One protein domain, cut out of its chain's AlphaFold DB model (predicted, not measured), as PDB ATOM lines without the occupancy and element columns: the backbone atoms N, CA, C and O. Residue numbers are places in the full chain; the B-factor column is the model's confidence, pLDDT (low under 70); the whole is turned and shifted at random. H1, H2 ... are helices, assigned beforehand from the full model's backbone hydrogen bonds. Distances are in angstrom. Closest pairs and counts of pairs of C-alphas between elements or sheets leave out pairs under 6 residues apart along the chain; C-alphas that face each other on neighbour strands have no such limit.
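Overview. This is residues 22 to 131 of the 148 residues of the protein "Nitroreductase domain-containing protein" of Bradyrhizobium elkanii USDA 61 (UniProt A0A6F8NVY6). Five helices, of which H1, H2 and H3 touch no other helix, and the long loops between them make a loose, open frame round an empty middle. The longest helix, H3, forms one side, H1 lies across the opening from it, H2 stands toward one end, and H4 with little H5 stands toward the other. The printed part has 110 residues, with five named helices in the order H1 H2 H3 H4 H5 and no named strand; the class is all helix, though under half of the residues, 52, are in named elements. The whole is loose, with a radius of gyration of the C-alphas of 18.1 A, and spans 42 by 37 by 30 A.

Arrangement. H3, residues 71 to 87, touches no helix. H2, residues 42 to 52, is apart from H3. H1, residues 22 to 28, is apart from both. H4, residues 107 to 118, is apart from H1, H2 and H3. H5, residues 126 to 130, only just touches H4, with 3 pairs of C-alphas within 8 A; the closest are those of Gln 112 and Leu 129, 7.4 A apart, and H4 takes part with residues 112 to 116 alone. In H1, H2, H3 and H4 every O i to N i+4 pair is within hydrogen-bond range; in H5 it is 0 of 1, and 0 of 2 for O i to N i+3.

Along the chain. H3 runs 24.5 A from C-alpha 71 at (23.718, -3.257, 47.330) to C-alpha 87. H4 measures 16.5 A, H2 15.3 A, H1 9.8 A and H5 7.0 A. H1 begins at C-alpha 22, (18.057, -33.734, 52.661), and H5 ends at C-alpha 130, (-7.593, -12.877, 33.133).

Size, cuts and confidence. The C-alphas farthest apart, those of Ala 59 and Ser 122, are 46.5 A apart. The printed part has no cut. The links H1 to H2, H2 to H3 and H3 to H4 are long. Residues 55 to 61 and 93 to 102, among others, stand free. Residues 115 to 131 have pLDDT under 70.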
ATOM      1  N   ILE A  22      18.268 -34.038  54.078       90.94
ATOM      2  CA  ILE A  22      18.057 -33.734  52.661       90.94
ATOM      3  C   ILE A  22      16.566 -33.720  52.304       90.94
ATOM      4  O   ILE A  22      16.115 -32.782  51.648       90.94
ATOM      5  N   ASP A  23      15.788 -34.698  52.770       90.69
ATOM      6  CA  ASP A  23      14.344 -34.768  52.527       90.69
ATOM      7  C   ASP A  23      13.625 -33.576  53.170       90.69
ATOM      8  O   ASP A  23      12.716 -33.005  52.570       90.69
ATOM      9  N   GLU A  24      14.070 -33.137  54.354       87.94
ATOM     10  CA  GLU A  24      13.525 -31.949  55.023       87.94
ATOM     11  C   GLU A  24      13.786 -30.668  54.237       87.94
ATOM     12  O   GLU A  24      12.880 -29.853  54.058       87.94
ATOM     13  N   VAL A  25      15.008 -30.496  53.728       90.81
ATOM     14  CA  VAL A  25      15.370 -29.336  52.906       90.81
ATOM     15  C   VAL A  25      14.584 -29.335  51.594       90.81
ATOM     16  O   VAL A  25      14.088 -28.286  51.175       90.81
ATOM     17  N   ILE A  26      14.433 -30.498  50.952       90.38
ATOM     18  CA  ILE A  26      13.694 -30.628  49.690       90.38
ATOM     19  C   ILE A  26      12.201 -30.351  49.908       90.38
ATOM     20  O   ILE A  26      11.625 -29.533  49.185       90.38
ATOM     21  N   ALA A  27      11.580 -30.985  50.907       87.94
ATOM     22  CA  ALA A  27      10.153 -30.831  51.196       87.94
ATOM     23  C   ALA A  27       9.808 -29.452  51.783       87.94
ATOM     24  O   ALA A  27       8.731 -28.920  51.518       87.94
ATOM     25  N   GLY A  28      10.722 -28.848  52.548       87.69
ATOM     26  CA  GLY A  28      10.546 -27.522  53.144       87.69
ATOM     27  C   GLY A  28      10.737 -26.358  52.165       87.69
ATOM     28  O   GLY A  28      10.354 -25.226  52.473       87.69
ATOM     29  N   ARG A  29      11.312 -26.593  50.977       93.12
ATOM     30  CA  ARG A  29      11.547 -25.533  49.990       93.12
ATOM     31  C   ARG A  29      10.223 -25.012  49.429       93.12
ATOM     32  O   ARG A  29       9.476 -25.721  48.755       93.12
ATOM     33  N   LEU A  30      10.005 -23.713  49.596       86.50
ATOM     34  CA  LEU A  30       8.846 -22.986  49.086       86.50
ATOM     35  C   LEU A  30       9.260 -21.816  48.186       86.50
ATOM     36  O   LEU A  30      10.386 -21.322  48.241       86.50
ATOM     37  N   SER A  31       8.346 -21.377  47.323       86.44
ATOM     38  CA  SER A  31       8.564 -20.217  46.449       86.44
ATOM     39  C   SER A  31       8.227 -18.926  47.203       86.44
ATOM     40  O   SER A  31       7.093 -18.443  47.136       86.44
ATOM     41  N   CYS A  32       9.208 -18.407  47.947       88.06
ATOM     42  CA  CYS A  32       9.077 -17.208  48.776       88.06
ATOM     43  C   CYS A  32       8.983 -15.938  47.916       88.06
ATOM     44  O   CYS A  32       9.694 -15.809  46.920       88.06
ATOM     45  N   ARG A  33       8.086 -15.014  48.279       89.12
ATOM     46  CA  ARG A  33       7.813 -13.774  47.524       89.12
ATOM     47  C   ARG A  33       7.913 -12.503  48.355       89.12
ATOM     48  O   ARG A  33       7.730 -11.414  47.827       89.12
ATOM     49  N   GLU A  34       8.232 -12.649  49.629       90.19
ATOM     50  CA  GLU A  34       8.473 -11.554  50.549       90.19
ATOM     51  C   GLU A  34       9.758 -11.876  51.305       90.19
ATOM     52  O   GLU A  34       9.896 -12.951  51.884       90.19
ATOM     53  N   PHE A  35      10.736 -10.979  51.236       91.69
ATOM     54  CA  PHE A  35      12.054 -11.187  51.824       91.69
ATOM     55  C   PHE A  35      12.298 -10.130  52.891       91.69
ATOM     56  O   PHE A  35      11.976  -8.959  52.696       91.69
ATOM     57  N   SER A  36      12.924 -10.526  53.997       94.50
ATOM     58  CA  SER A  36      13.425  -9.567  54.978       94.50
ATOM     59  C   SER A  36      14.492  -8.660  54.357       94.50
ATOM     60  O   SER A  36      15.264  -9.105  53.507       94.50
ATOM     61  N   GLY A  37      14.624  -7.431  54.858       91.62
ATOM     62  CA  GLY A  37      15.716  -6.522  54.481       91.62
ATOM     63  C   GLY A  37      17.110  -6.950  54.969       91.62
ATOM     64  O   GLY A  37      18.098  -6.299  54.635       91.62
ATOM     65  N   SER A  38      17.210  -8.024  55.757       94.56
ATOM     66  CA  SER A  38      18.471  -8.530  56.297       94.56
ATOM     67  C   SER A  38      19.389  -9.064  55.189       94.56
ATOM     68  O   SER A  38      18.971  -9.932  54.416       94.56
ATOM     69  N   PRO A  39      20.645  -8.588  55.099       94.31
ATOM     70  CA  PRO A  39      21.578  -9.065  54.090       94.31
ATOM     71  C   PRO A  39      22.060 -10.487  54.402       94.31
ATOM     72  O   PRO A  39      22.250 -10.863  55.558       94.31
ATOM     73  N   VAL A  40      22.325 -11.260  53.349       95.94
ATOM     74  CA  VAL A  40      23.011 -12.555  53.442       95.94
ATOM     75  C   VAL A  40      24.513 -12.321  53.294       95.94
ATOM     76  O   VAL A  40      24.941 -11.556  52.427       95.94
ATOM     77  N   SER A  41      25.327 -12.968  54.128       96.62
ATOM     78  CA  SER A  41      26.781 -12.841  54.035       96.62
ATOM     79  C   SER A  41      27.311 -13.415  52.718       96.62
ATOM     80  O   SER A  41      26.815 -14.412  52.186       96.62
ATOM     81  N   ARG A  42      28.387 -12.808  52.211       95.81
ATOM     82  CA  ARG A  42      29.050 -13.262  50.985       95.81
ATOM     83  C   ARG A  42      29.537 -14.711  51.087       95.81
ATOM     84  O   ARG A  42      29.346 -15.476  50.149       95.81
ATOM     85  N   SER A  43      30.101 -15.096  52.230       97.81
ATOM     86  CA  SER A  43      30.592 -16.458  52.471       97.81
ATOM     87  C   SER A  43      29.492 -17.511  52.339       97.81
ATOM     88  O   SER A  43      29.711 -18.559  51.734       97.81
ATOM     89  N   THR A  44      28.291 -17.217  52.841       97.94
ATOM     90  CA  THR A  44      27.129 -18.104  52.716       97.94
ATOM     91  C   THR A  44      26.723 -18.277  51.256       97.94
ATOM     92  O   THR A  44      26.492 -19.399  50.813       97.94
ATOM     93  N   ILE A  45      26.691 -17.189  50.478       97.19
ATOM     94  CA  ILE A  45      26.377 -17.251  49.043       97.19
ATOM     95  C   ILE A  45      27.419 -18.104  48.308       97.19
ATOM     96  O   ILE A  45      27.058 -19.005  47.552       97.19
ATOM     97  N   GLU A  46      28.707 -17.877  48.560       97.56
ATOM     98  CA  GLU A  46      29.794 -18.644  47.942       97.56
ATOM     99  C   GLU A  46      29.729 -20.135  48.302       97.56
ATOM    100  O   GLU A  46      29.965 -20.987  47.444       97.56
ATOM    101  N   GLN A  47      29.361 -20.470  49.542       98.31
ATOM    102  CA  GLN A  47      29.144 -21.854  49.958       98.31
ATOM    103  C   GLN A  47      27.972 -22.497  49.203       98.31
ATOM    104  O   GLN A  47      28.108 -23.624  48.724       98.31
ATOM    105  N   ILE A  48      26.849 -21.789  49.051       97.38
ATOM    106  CA  ILE A  48      25.689 -22.280  48.291       97.38
ATOM    107  C   ILE A  48      26.087 -22.548  46.838       97.38
ATOM    108  O   ILE A  48      25.844 -23.641  46.325       97.38
ATOM    109  N   LEU A  49      26.755 -21.593  46.187       97.44
ATOM    110  CA  LEU A  49      27.190 -21.734  44.793       97.44
ATOM    111  C   LEU A  49      28.215 -22.864  44.616       97.44
ATOM    112  O   LEU A  49      28.175 -23.593  43.623       97.44
ATOM    113  N   ARG A  50      29.097 -23.060  45.605       97.38
ATOM    114  CA  ARG A  50      30.058 -24.172  45.627       97.38
ATOM    115  C   ARG A  50      29.371 -25.533  45.647       97.38
ATOM    116  O   ARG A  50      29.902 -26.457  45.047       97.38
ATOM    117  N   VAL A  51      28.237 -25.676  46.328       97.19
ATOM    118  CA  VAL A  51      27.470 -26.933  46.327       97.19
ATOM    119  C   VAL A  51      26.627 -27.047  45.053       97.19
ATOM    120  O   VAL A  51      26.613 -28.097  44.416       97.19
ATOM    121  N   ALA A  52      25.985 -25.957  44.623       96.62
ATOM    122  CA  ALA A  52      25.094 -25.941  43.462       96.62
ATOM    123  C   ALA A  52      25.784 -26.350  42.148       96.62
ATOM    124  O   ALA A  52      25.153 -26.968  41.291       96.62
ATOM    125  N   ARG A  53      27.086 -26.071  41.995       95.88
ATOM    126  CA  ARG A  53      27.849 -26.436  40.785       95.88
ATOM    127  C   ARG A  53      27.944 -27.943  40.516       95.88
ATOM    128  O   ARG A  53      28.381 -28.320  39.438       95.88
ATOM    129  N   PHE A  54      27.619 -28.790  41.495       95.94
ATOM    130  CA  PHE A  54      27.619 -30.245  41.329       95.94
ATOM    131  C   PHE A  54      26.324 -30.778  40.703       95.94
ATOM    132  O   PHE A  54      26.194 -31.986  40.518       95.94
ATOM    133  N   ALA A  55      25.370 -29.903  40.365       96.69
ATOM    134  CA  ALA A  55      24.208 -30.297  39.582       96.69
ATOM    135  C   ALA A  55      24.654 -30.966  38.264       96.69
ATOM    136  O   ALA A  55      25.555 -30.458  37.593       96.69
ATOM    137  N   PRO A  56      24.056 -32.100  37.861       97.00
ATOM    138  CA  PRO A  56      24.409 -32.738  36.602       97.00
ATOM    139  C   PRO A  56      24.019 -31.845  35.415       97.00
ATOM    140  O   PRO A  56      23.008 -31.143  35.442       97.00
ATOM    141  N   SER A  57      24.803 -31.902  34.340       97.06
ATOM    142  CA  SER A  57      24.486 -31.266  33.056       97.06
ATOM    143  C   SER A  57      24.772 -32.221  31.903       97.06
ATOM    144  O   SER A  57      25.589 -33.134  32.033       97.06
ATOM    145  N   GLY A  58      24.093 -32.031  30.767       96.88
ATOM    146  CA  GLY A  58      24.338 -32.826  29.562       96.88
ATOM    147  C   GLY A  58      25.812 -32.749  29.165       96.88
ATOM    148  O   GLY A  58      26.367 -31.658  29.095       96.88
ATOM    149  N   ALA A  59      26.454 -33.909  28.990       95.94
ATOM    150  CA  ALA A  59      27.899 -34.031  28.755       95.94
ATOM    151  C   ALA A  59      28.789 -33.275  29.773       95.94
ATOM    152  O   ALA A  59      29.939 -32.962  29.479       95.94
ATOM    153  N   ASN A  60      28.268 -32.984  30.971       95.81
ATOM    154  CA  ASN A  60      28.931 -32.206  32.017       95.81
ATOM    155  C   ASN A  60      29.472 -30.833  31.550       95.81
ATOM    156  O   ASN A  60      30.484 -30.356  32.069       95.81
ATOM    157  N   ILE A  61      28.815 -30.195  30.571       96.94
ATOM    158  CA  ILE A  61      29.284 -28.919  29.995       96.94
ATOM    159  C   ILE A  61      29.189 -27.736  30.969       96.94
ATOM    160  O   ILE A  61      29.829 -26.719  30.732       96.94
ATOM    161  N   GLN A  62      28.399 -27.860  32.044       96.38
ATOM    162  CA  GLN A  62      28.244 -26.847  33.096       96.38
ATOM    163  C   GLN A  62      27.974 -25.438  32.522       96.38
ATOM    164  O   GLN A  62      28.752 -24.516  32.757       96.38
ATOM    165  N   PRO A  63      26.884 -25.244  31.752       95.81
ATOM    166  CA  PRO A  63      26.709 -24.047  30.925       95.81
ATOM    167  C   PRO A  63      26.337 -22.790  31.731       95.81
ATOM    168  O   PRO A  63      26.141 -21.719  31.164       95.81
ATOM    169  N   TRP A  64      26.169 -22.912  33.049       94.56
ATOM    170  CA  TRP A  64      25.692 -21.833  33.903       94.56
ATOM    171  C   TRP A  64      26.746 -20.732  34.082       94.56
ATOM    172  O   TRP A  64      27.844 -20.964  34.585       94.56
ATOM    173  N   HIS A  65      26.357 -19.498  33.757       95.12
ATOM    174  CA  HIS A  65      27.058 -18.274  34.143       95.12
ATOM    175  C   HIS A  65      26.203 -17.543  35.181       95.12
ATOM    176  O   HIS A  65      25.039 -17.238  34.923       95.12
ATOM    177  N   ILE A  66      26.754 -17.296  36.371       95.62
ATOM    178  CA  ILE A  66      25.989 -16.770  37.507       95.62
ATOM    179  C   ILE A  66      26.466 -15.361  37.849       95.62
ATOM    180  O   ILE A  66      27.631 -15.159  38.183       95.62
ATOM    181  N   TYR A  67      25.535 -14.409  37.833       96.38
ATOM    182  CA  TYR A  67      25.736 -13.056  38.343       96.38
ATOM    183  C   TYR A  67      25.015 -12.905  39.684       96.38
ATOM    184  O   TYR A  67      23.822 -13.190  39.791       96.38
ATOM    185  N   VAL A  68      25.733 -12.447  40.710       96.44
ATOM    186  CA  VAL A  68      25.161 -12.155  42.033       96.44
ATOM    187  C   VAL A  68      25.165 -10.648  42.238       96.44
ATOM    188  O   VAL A  68      26.225 -10.026  42.255       96.44
ATOM    189  N   LEU A  69      23.981 -10.065  42.416       96.31
ATOM    190  CA  LEU A  69      23.808  -8.631  42.627       96.31
ATOM    191  C   LEU A  69      23.447  -8.341  44.086       96.31
ATOM    192  O   LEU A  69      22.537  -8.951  44.650       96.31
ATOM    193  N   ALA A  70      24.131  -7.367  44.681       94.69
ATOM    194  CA  ALA A  70      23.870  -6.870  46.028       94.69
ATOM    195  C   ALA A  70      24.091  -5.350  46.089       94.69
ATOM    196  O   ALA A  70      24.734  -4.775  45.210       94.69
ATOM    197  N   GLY A  71      23.556  -4.699  47.125       93.94
ATOM    198  CA  GLY A  71      23.718  -3.257  47.330       93.94
ATOM    199  C   GLY A  71      23.208  -2.423  46.149       93.94
ATOM    200  O   GLY A  71      22.155  -2.722  45.590       93.94
ATOM    201  N   ALA A  72      23.974  -1.394  45.773       96.25
ATOM    202  CA  ALA A  72      23.615  -0.439  44.720       96.25
ATOM    203  C   ALA A  72      23.306  -1.116  43.376       96.25
ATOM    204  O   ALA A  72      22.255  -0.857  42.801       96.25
ATOM    205  N   ALA A  73      24.135  -2.071  42.943       96.81
ATOM    206  CA  ALA A  73      23.938  -2.770  41.670       96.81
ATOM    207  C   ALA A  73      22.592  -3.513  41.605       96.81
ATOM    208  O   ALA A  73      21.914  -3.503  40.580       96.81
ATOM    209  N   LYS A  74      22.162  -4.133  42.716       96.19
ATOM    210  CA  LYS A  74      20.831  -4.759  42.793       96.19
ATOM    211  C   LYS A  74      19.733  -3.703  42.652       96.19
ATOM    212  O   LYS A  74      18.759  -3.940  41.938       96.19
ATOM    213  N   THR A  75      19.866  -2.575  43.346       96.56
ATOM    214  CA  THR A  75      18.884  -1.483  43.317       96.56
ATOM    215  C   THR A  75      18.750  -0.886  41.921       96.56
ATOM    216  O   THR A  75      17.631  -0.751  41.435       96.56
ATOM    217  N   GLU A  76      19.865  -0.601  41.252       97.94
ATOM    218  CA  GLU A  76      19.897  -0.037  39.897       97.94
ATOM    219  C   GLU A  76      19.222  -0.965  38.884       97.94
ATOM    220  O   GLU A  76      18.317  -0.545  38.163       97.94
ATOM    221  N   VAL A  77      19.585  -2.252  38.891       97.38
ATOM    222  CA  VAL A  77      18.964  -3.253  38.011       97.38
ATOM    223  C   VAL A  77      17.473  -3.403  38.314       97.38
ATOM    224  O   VAL A  77      16.664  -3.485  37.395       97.38
ATOM    225  N   SER A  78      17.080  -3.386  39.591       96.25
ATOM    226  CA  SER A  78      15.663  -3.474  39.975       96.25
ATOM    227  C   SER A  78      14.863  -2.264  39.483       96.25
ATOM    228  O   SER A  78      13.756  -2.430  38.977       96.25
ATOM    229  N   ALA A  79      15.426  -1.059  39.599       96.75
ATOM    230  CA  ALA A  79      14.797   0.169  39.123       96.75
ATOM    231  C   ALA A  79      14.661   0.181  37.592       96.75
ATOM    232  O   ALA A  79      13.593   0.509  37.079       96.75
ATOM    233  N   ALA A  80      15.701  -0.244  36.868       95.50
ATOM    234  CA  ALA A  80      15.659  -0.365  35.413       95.50
ATOM    235  C   ALA A  80      14.587  -1.366  34.947       95.50
ATOM    236  O   ALA A  80      13.842  -1.081  34.010       95.50
ATOM    237  N   LEU A  81      14.457  -2.510  35.633       93.88
ATOM    238  CA  LEU A  81      13.424  -3.508  35.334       93.88
ATOM    239  C   LEU A  81      12.006  -2.961  35.544       93.88
ATOM    240  O   LEU A  81      11.135  -3.197  34.707       93.88
ATOM    241  N   LEU A  82      11.772  -2.227  36.634       94.12
ATOM    242  CA  LEU A  82      10.477  -1.589  36.893       94.12
ATOM    243  C   LEU A  82      10.156  -0.530  35.834       94.12
ATOM    244  O   LEU A  82       9.061  -0.541  35.277       94.12
ATOM    245  N   HIS A  83      11.130   0.314  35.490       94.38
ATOM    246  CA  HIS A  83      10.967   1.321  34.446       94.38
ATOM    247  C   HIS A  83      10.591   0.693  33.098       94.38
ATOM    248  O   HIS A  83       9.624   1.129  32.473       94.38
ATOM    249  N   ALA A  84      11.321  -0.340  32.667       92.50
ATOM    250  CA  ALA A  84      11.055  -1.048  31.416       92.50
ATOM    251  C   ALA A  84       9.655  -1.682  31.401       92.50
ATOM    252  O   ALA A  84       8.944  -1.609  30.400       92.50
ATOM    253  N   TYR A  85       9.231  -2.263  32.527       89.69
ATOM    254  CA  TYR A  85       7.902  -2.855  32.662       89.69
ATOM    255  C   TYR A  85       6.775  -1.815  32.550       89.69
ATOM    256  O   TYR A  85       5.755  -2.078  31.911       89.69
ATOM    257  N   GLU A  86       6.948  -0.645  33.164       92.06
ATOM    258  CA  GLU A  86       5.919   0.399  33.208       92.06
ATOM    259  C   GLU A  86       5.849   1.224  31.917       92.06
ATOM    260  O   GLU A  86       4.754   1.596  31.490       92.06
ATOM    261  N   ASN A  87       6.996   1.492  31.285       93.94
ATOM    262  CA  ASN A  87       7.103   2.480  30.206       93.94
ATOM    263  C   ASN A  87       7.365   1.862  28.825       93.94
ATOM    264  O   ASN A  87       7.010   2.467  27.815       93.94
ATOM    265  N   GLU A  88       7.942   0.660  28.755       91.75
ATOM    266  CA  GLU A  88       8.417   0.047  27.502       91.75
ATOM    267  C   GLU A  88       7.951  -1.418  27.302       91.75
ATOM    268  O   GLU A  88       8.706  -2.249  26.788       91.75
ATOM    269  N   PRO A  89       6.707  -1.803  27.651       80.56
ATOM    270  CA  PRO A  89       6.303  -3.214  27.706       80.56
ATOM    271  C   PRO A  89       6.297  -3.937  26.348       80.56
ATOM    272  O   PRO A  89       6.222  -5.164  26.311       80.56
ATOM    273  N   SER A  90       6.322  -3.206  25.227       83.38
ATOM    274  CA  SER A  90       6.396  -3.779  23.876       83.38
ATOM    275  C   SER A  90       7.818  -3.955  23.347       83.38
ATOM    276  O   SER A  90       8.000  -4.723  22.405       83.38
ATOM    277  N   GLU A  91       8.798  -3.257  23.922       84.94
ATOM    278  CA  GLU A  91      10.196  -3.288  23.470       84.94
ATOM    279  C   GLU A  91      10.943  -4.501  24.043       84.94
ATOM    280  O   GLU A  91      11.858  -5.035  23.421       84.94
ATOM    281  N   HIS A  92      10.507  -4.992  25.206       81.56
ATOM    282  CA  HIS A  92      11.159  -6.088  25.922       81.56
ATOM    283  C   HIS A  92      10.363  -7.387  25.778       81.56
ATOM    284  O   HIS A  92       9.475  -7.698  26.573       81.56
ATOM    285  N   VAL A  93      10.681  -8.164  24.739       79.81
ATOM    286  CA  VAL A  93      10.077  -9.482  24.485       79.81
ATOM    287  C   VAL A  93      11.046 -10.582  24.914       79.81
ATOM    288  O   VAL A  93      12.244 -10.491  24.666       79.81
ATOM    289  N   SER A  94      10.534 -11.641  25.550       79.88
ATOM    290  CA  SER A  94      11.350 -12.806  25.917       79.88
ATOM    291  C   SER A  94      12.029 -13.392  24.679       79.88
ATOM    292  O   SER A  94      11.345 -13.754  23.722       79.88
ATOM    293  N   GLU A  95      13.356 -13.533  24.725       83.62
ATOM    294  CA  GLU A  95      14.160 -14.119  23.642       83.62
ATOM    295  C   GLU A  95      13.701 -15.547  23.308       83.62
ATOM    296  O   GLU A  95      13.667 -15.956  22.149       83.62
ATOM    297  N   TYR A  96      13.261 -16.283  24.332       81.31
ATOM    298  CA  TYR A  96      12.776 -17.650  24.204       81.31
ATOM    299  C   TYR A  96      11.318 -17.759  24.631       81.31
ATOM    300  O   TYR A  96      10.892 -17.209  25.651       81.31
ATOM    301  N   GLN A  97      10.551 -18.555  23.889       81.94
ATOM    302  CA  GLN A  97       9.228 -18.974  24.326       81.94
ATOM    303  C   GLN A  97       9.374 -20.067  25.399       81.94
ATOM    304  O   GLN A  97       9.382 -21.256  25.097       81.94
ATOM    305  N   TYR A  98       9.504 -19.654  26.665       80.81
ATOM    306  CA  TYR A  98       9.749 -20.564  27.794       80.81
ATOM    307  C   TYR A  98       8.569 -21.507  28.095       80.81
ATOM    308  O   TYR A  98       8.758 -22.640  28.524       80.81
ATOM    309  N   TYR A  99       7.337 -21.048  27.864       82.19
ATOM    310  CA  TYR A  99       6.126 -21.822  28.128       82.19
ATOM    311  C   TYR A  99       5.381 -22.175  26.845       82.19
ATOM    312  O   TYR A  99       5.320 -21.387  25.898       82.19
ATOM    313  N   ALA A 100       4.723 -23.335  26.863       82.38
ATOM    314  CA  ALA A 100       3.762 -23.701  25.835       82.38
ATOM    315  C   ALA A 100       2.676 -22.622  25.696       82.38
ATOM    316  O   ALA A 100       2.235 -22.024  26.682       82.38
ATOM    317  N   THR A 101       2.225 -22.390  24.461       80.56
ATOM    318  CA  THR A 101       1.166 -21.413  24.163       80.56
ATOM    319  C   THR A 101      -0.153 -21.770  24.854       80.56
ATOM    320  O   THR A 101      -0.903 -20.882  25.245       80.56
ATOM    321  N   ALA A 102      -0.426 -23.066  25.026       84.94
ATOM    322  CA  ALA A 102      -1.588 -23.584  25.733       84.94
ATOM    323  C   ALA A 102      -1.149 -24.654  26.739       84.94
ATOM    324  O   ALA A 102      -0.305 -25.495  26.428       84.94
ATOM    325  N   PHE A 103      -1.735 -24.620  27.935       84.94
ATOM    326  CA  PHE A 103      -1.533 -25.637  28.964       84.94
ATOM    327  C   PHE A 103      -2.738 -26.580  28.970       84.94
ATOM    328  O   PHE A 103      -3.855 -26.092  29.143       84.94
ATOM    329  N   PRO A 104      -2.547 -27.898  28.792       89.19
ATOM    330  CA  PRO A 104      -3.621 -28.852  29.014       89.19
ATOM    331  C   PRO A 104      -3.931 -28.971  30.513       89.19
ATOM    332  O   PRO A 104      -3.081 -28.692  31.366       89.19
ATOM    333  N   GLU A 105      -5.139 -29.423  30.846       87.44
ATOM    334  CA  GLU A 105      -5.430 -29.861  32.213       87.44
ATOM    335  C   GLU A 105      -4.596 -31.105  32.570       87.44
ATOM    336  O   GLU A 105      -4.312 -31.917  31.684       87.44
ATOM    337  N   PRO A 106      -4.161 -31.265  33.837       88.50
ATOM    338  CA  PRO A 106      -4.470 -30.449  35.026       88.50
ATOM    339  C   PRO A 106      -3.515 -29.256  35.272       88.50
ATOM    340  O   PRO A 106      -3.526 -28.637  36.341       88.50
ATOM    341  N   TYR A 107      -2.594 -28.965  34.349       86.94
ATOM    342  CA  TYR A 107      -1.514 -27.993  34.581       86.94
ATOM    343  C   TYR A 107      -1.998 -26.544  34.547       86.94
ATOM    344  O   TYR A 107      -1.451 -25.696  35.258       86.94
ATOM    345  N   LEU A 108      -3.022 -26.269  33.735       85.00
ATOM    346  CA  LEU A 108      -3.660 -24.961  33.680       85.00
ATOM    347  C   LEU A 108      -4.300 -24.607  35.030       85.00
ATOM    348  O   LEU A 108      -3.978 -23.543  35.566       85.00
ATOM    349  N   GLY A 109      -5.101 -25.510  35.611       85.75
ATOM    350  CA  GLY A 109      -5.696 -25.321  36.939       85.75
ATOM    351  C   GLY A 109      -4.650 -25.048  38.024       85.75
ATOM    352  O   GLY A 109      -4.709 -24.023  38.703       85.75
ATOM    353  N   ARG A 110      -3.595 -25.872  38.103       85.50
ATOM    354  CA  ARG A 110      -2.500 -25.679  39.083       85.50
ATOM    355  C   ARG A 110      -1.801 -24.325  38.939       85.50
ATOM    356  O   ARG A 110      -1.407 -23.716  39.933       85.50
ATOM    357  N   ARG A 111      -1.620 -23.841  37.705       82.06
ATOM    358  CA  ARG A 111      -1.008 -22.528  37.447       82.06
ATOM    359  C   ARG A 111      -1.907 -21.384  37.918       82.06
ATOM    360  O   ARG A 111      -1.388 -20.399  38.440       82.06
ATOM    361  N   GLN A 112      -3.217 -21.501  37.716       81.19
ATOM    362  CA  GLN A 112      -4.193 -20.503  38.161       81.19
ATOM    363  C   GLN A 112      -4.269 -20.453  39.690       81.19
ATOM    364  O   GLN A 112      -4.079 -19.378  40.256       81.19
ATOM    365  N   GLU A 113      -4.411 -21.609  40.347       78.94
ATOM    366  CA  GLU A 113      -4.397 -21.734  41.815       78.94
ATOM    367  C   GLU A 113      -3.145 -21.095  42.426       78.94
ATOM    368  O   GLU A 113      -3.223 -20.314  43.376       78.94
ATOM    369  N   PHE A 114      -1.976 -21.376  41.842       72.56
ATOM    370  CA  PHE A 114      -0.712 -20.798  42.291       72.56
ATOM    371  C   PHE A 114      -0.632 -19.283  42.063       72.56
ATOM    372  O   PHE A 114      -0.017 -18.558  42.849       72.56
ATOM    373  N   GLY A 115      -1.233 -18.785  40.982       68.94
ATOM    374  CA  GLY A 115      -1.359 -17.353  40.721       68.94
ATOM    375  C   GLY A 115      -2.190 -16.654  41.793       68.94
ATOM    376  O   GLY A 115      -1.742 -15.661  42.364       68.94
ATOM    377  N   ASP A 116      -3.346 -17.223  42.123       64.00
ATOM    378  CA  ASP A 116      -4.270 -16.665  43.112       64.00
ATOM    379  C   ASP A 116      -3.710 -16.710  44.540       64.00
ATOM    380  O   ASP A 116      -3.895 -15.756  45.297       64.00
ATOM    381  N   CYS A 117      -2.982 -17.773  44.908       59.00
ATOM    382  CA  CYS A 117      -2.402 -17.908  46.248       59.00
ATOM    383  C   CYS A 117      -1.188 -16.996  46.488       59.00
ATOM    384  O   CYS A 117      -0.797 -16.783  47.633       59.00
ATOM    385  N   SER A 118      -0.546 -16.512  45.421       50.12
ATOM    386  CA  SER A 118       0.733 -15.802  45.508       50.12
ATOM    387  C   SER A 118       0.652 -14.294  45.333       50.12
ATOM    388  O   SER A 118       1.600 -13.589  45.682       50.12
ATOM    389  N   THR A 119      -0.463 -13.787  44.812       44.16
ATOM    390  CA  THR A 119      -0.740 -12.352  44.795       44.16
ATOM    391  C   THR A 119      -1.345 -11.915  46.127       44.16
ATOM    392  O   THR A 119      -2.341 -12.509  46.548       44.16
ATOM    393  N   PRO A 120      -0.829 -10.855  46.778       39.84
ATOM    394  CA  PRO A 120      -1.531 -10.221  47.884       39.84
ATOM    395  C   PRO A 120      -2.955  -9.859  47.448       39.84
ATOM    396  O   PRO A 120      -3.186  -9.456  46.309       39.84
ATOM    397  N   ARG A 121      -3.927  -9.937  48.363       40.31
ATOM    398  CA  ARG A 121      -5.321  -9.507  48.123       40.31
ATOM    399  C   ARG A 121      -5.432  -8.010  47.741       40.31
ATOM    400  O   ARG A 121      -6.500  -7.567  47.329       40.31
ATOM    401  N   SER A 122      -4.330  -7.260  47.844       35.12
ATOM    402  CA  SER A 122      -4.140  -5.901  47.333       35.12
ATOM    403  C   SER A 122      -3.838  -5.909  45.828       35.12
ATOM    404  O   SER A 122      -2.895  -6.541  45.355       35.12
ATOM    405  N   GLY A 123      -4.712  -5.254  45.066       42.59
ATOM    406  CA  GLY A 123      -4.853  -5.395  43.623       42.59
ATOM    407  C   GLY A 123      -3.754  -4.749  42.781       42.59
ATOM    408  O   GLY A 123      -3.306  -3.641  43.037       42.59
ATOM    409  N   SER A 124      -3.372  -5.466  41.724       36.28
ATOM    410  CA  SER A 124      -2.873  -4.951  40.429       36.28
ATOM    411  C   SER A 124      -2.472  -6.123  39.517       36.28
ATOM    412  O   SER A 124      -2.743  -6.090  38.318       36.28
ATOM    413  N   LEU A 125      -1.969  -7.234  40.078       37.34
ATOM    414  CA  LEU A 125      -1.548  -8.412  39.296       37.34
ATOM    415  C   LEU A 125      -2.682  -9.357  38.838       37.34
ATOM    416  O   LEU A 125      -2.497 -10.115  37.885       37.34
ATOM    417  N   LYS A 126      -3.878  -9.294  39.449       33.50
ATOM    418  CA  LYS A 126      -5.048 -10.118  39.052       33.50
ATOM    419  C   LYS A 126      -5.470  -9.910  37.589       33.50
ATOM    420  O   LYS A 126      -6.122 -10.772  37.000       33.50
ATOM    421  N   ALA A 127      -5.102  -8.777  36.988       34.78
ATOM    422  CA  ALA A 127      -5.462  -8.430  35.616       34.78
ATOM    423  C   ALA A 127      -4.717  -9.261  34.553       34.78
ATOM    424  O   ALA A 127      -5.228  -9.409  33.443       34.78
ATOM    425  N   MET A 128      -3.548  -9.831  34.870       39.28
ATOM    426  CA  MET A 128      -2.711 -10.529  33.885       39.28
ATOM    427  C   MET A 128      -3.189 -11.962  33.606       39.28
ATOM    428  O   MET A 128      -3.251 -12.369  32.450       39.28
ATOM    429  N   LEU A 129      -3.627 -12.704  34.631       38.00
ATOM    430  CA  LEU A 129      -4.152 -14.067  34.452       38.00
ATOM    431  C   LEU A 129      -5.515 -14.091  33.741       38.00
ATOM    432  O   LEU A 129      -5.823 -15.048  33.038       38.00
ATOM    433  N   ARG A 130      -6.306 -13.013  33.841       32.69
ATOM    434  CA  ARG A 130      -7.593 -12.877  33.133       32.69
ATOM    435  C   ARG A 130      -7.464 -12.462  31.664       32.69
ATOM    436  O   ARG A 130      -8.407 -12.650  30.905       32.69
ATOM    437  N   ARG A 131      -6.324 -11.901  31.245       33.88
ATOM    438  CA  ARG A 131      -6.100 -11.393  29.874       33.88
ATOM    439  C   ARG A 131      -5.477 -12.419  28.919       33.88
ATOM    440  O   ARG A 131      -5.143 -12.068  27.795       33.88
TER     441      ARG A 131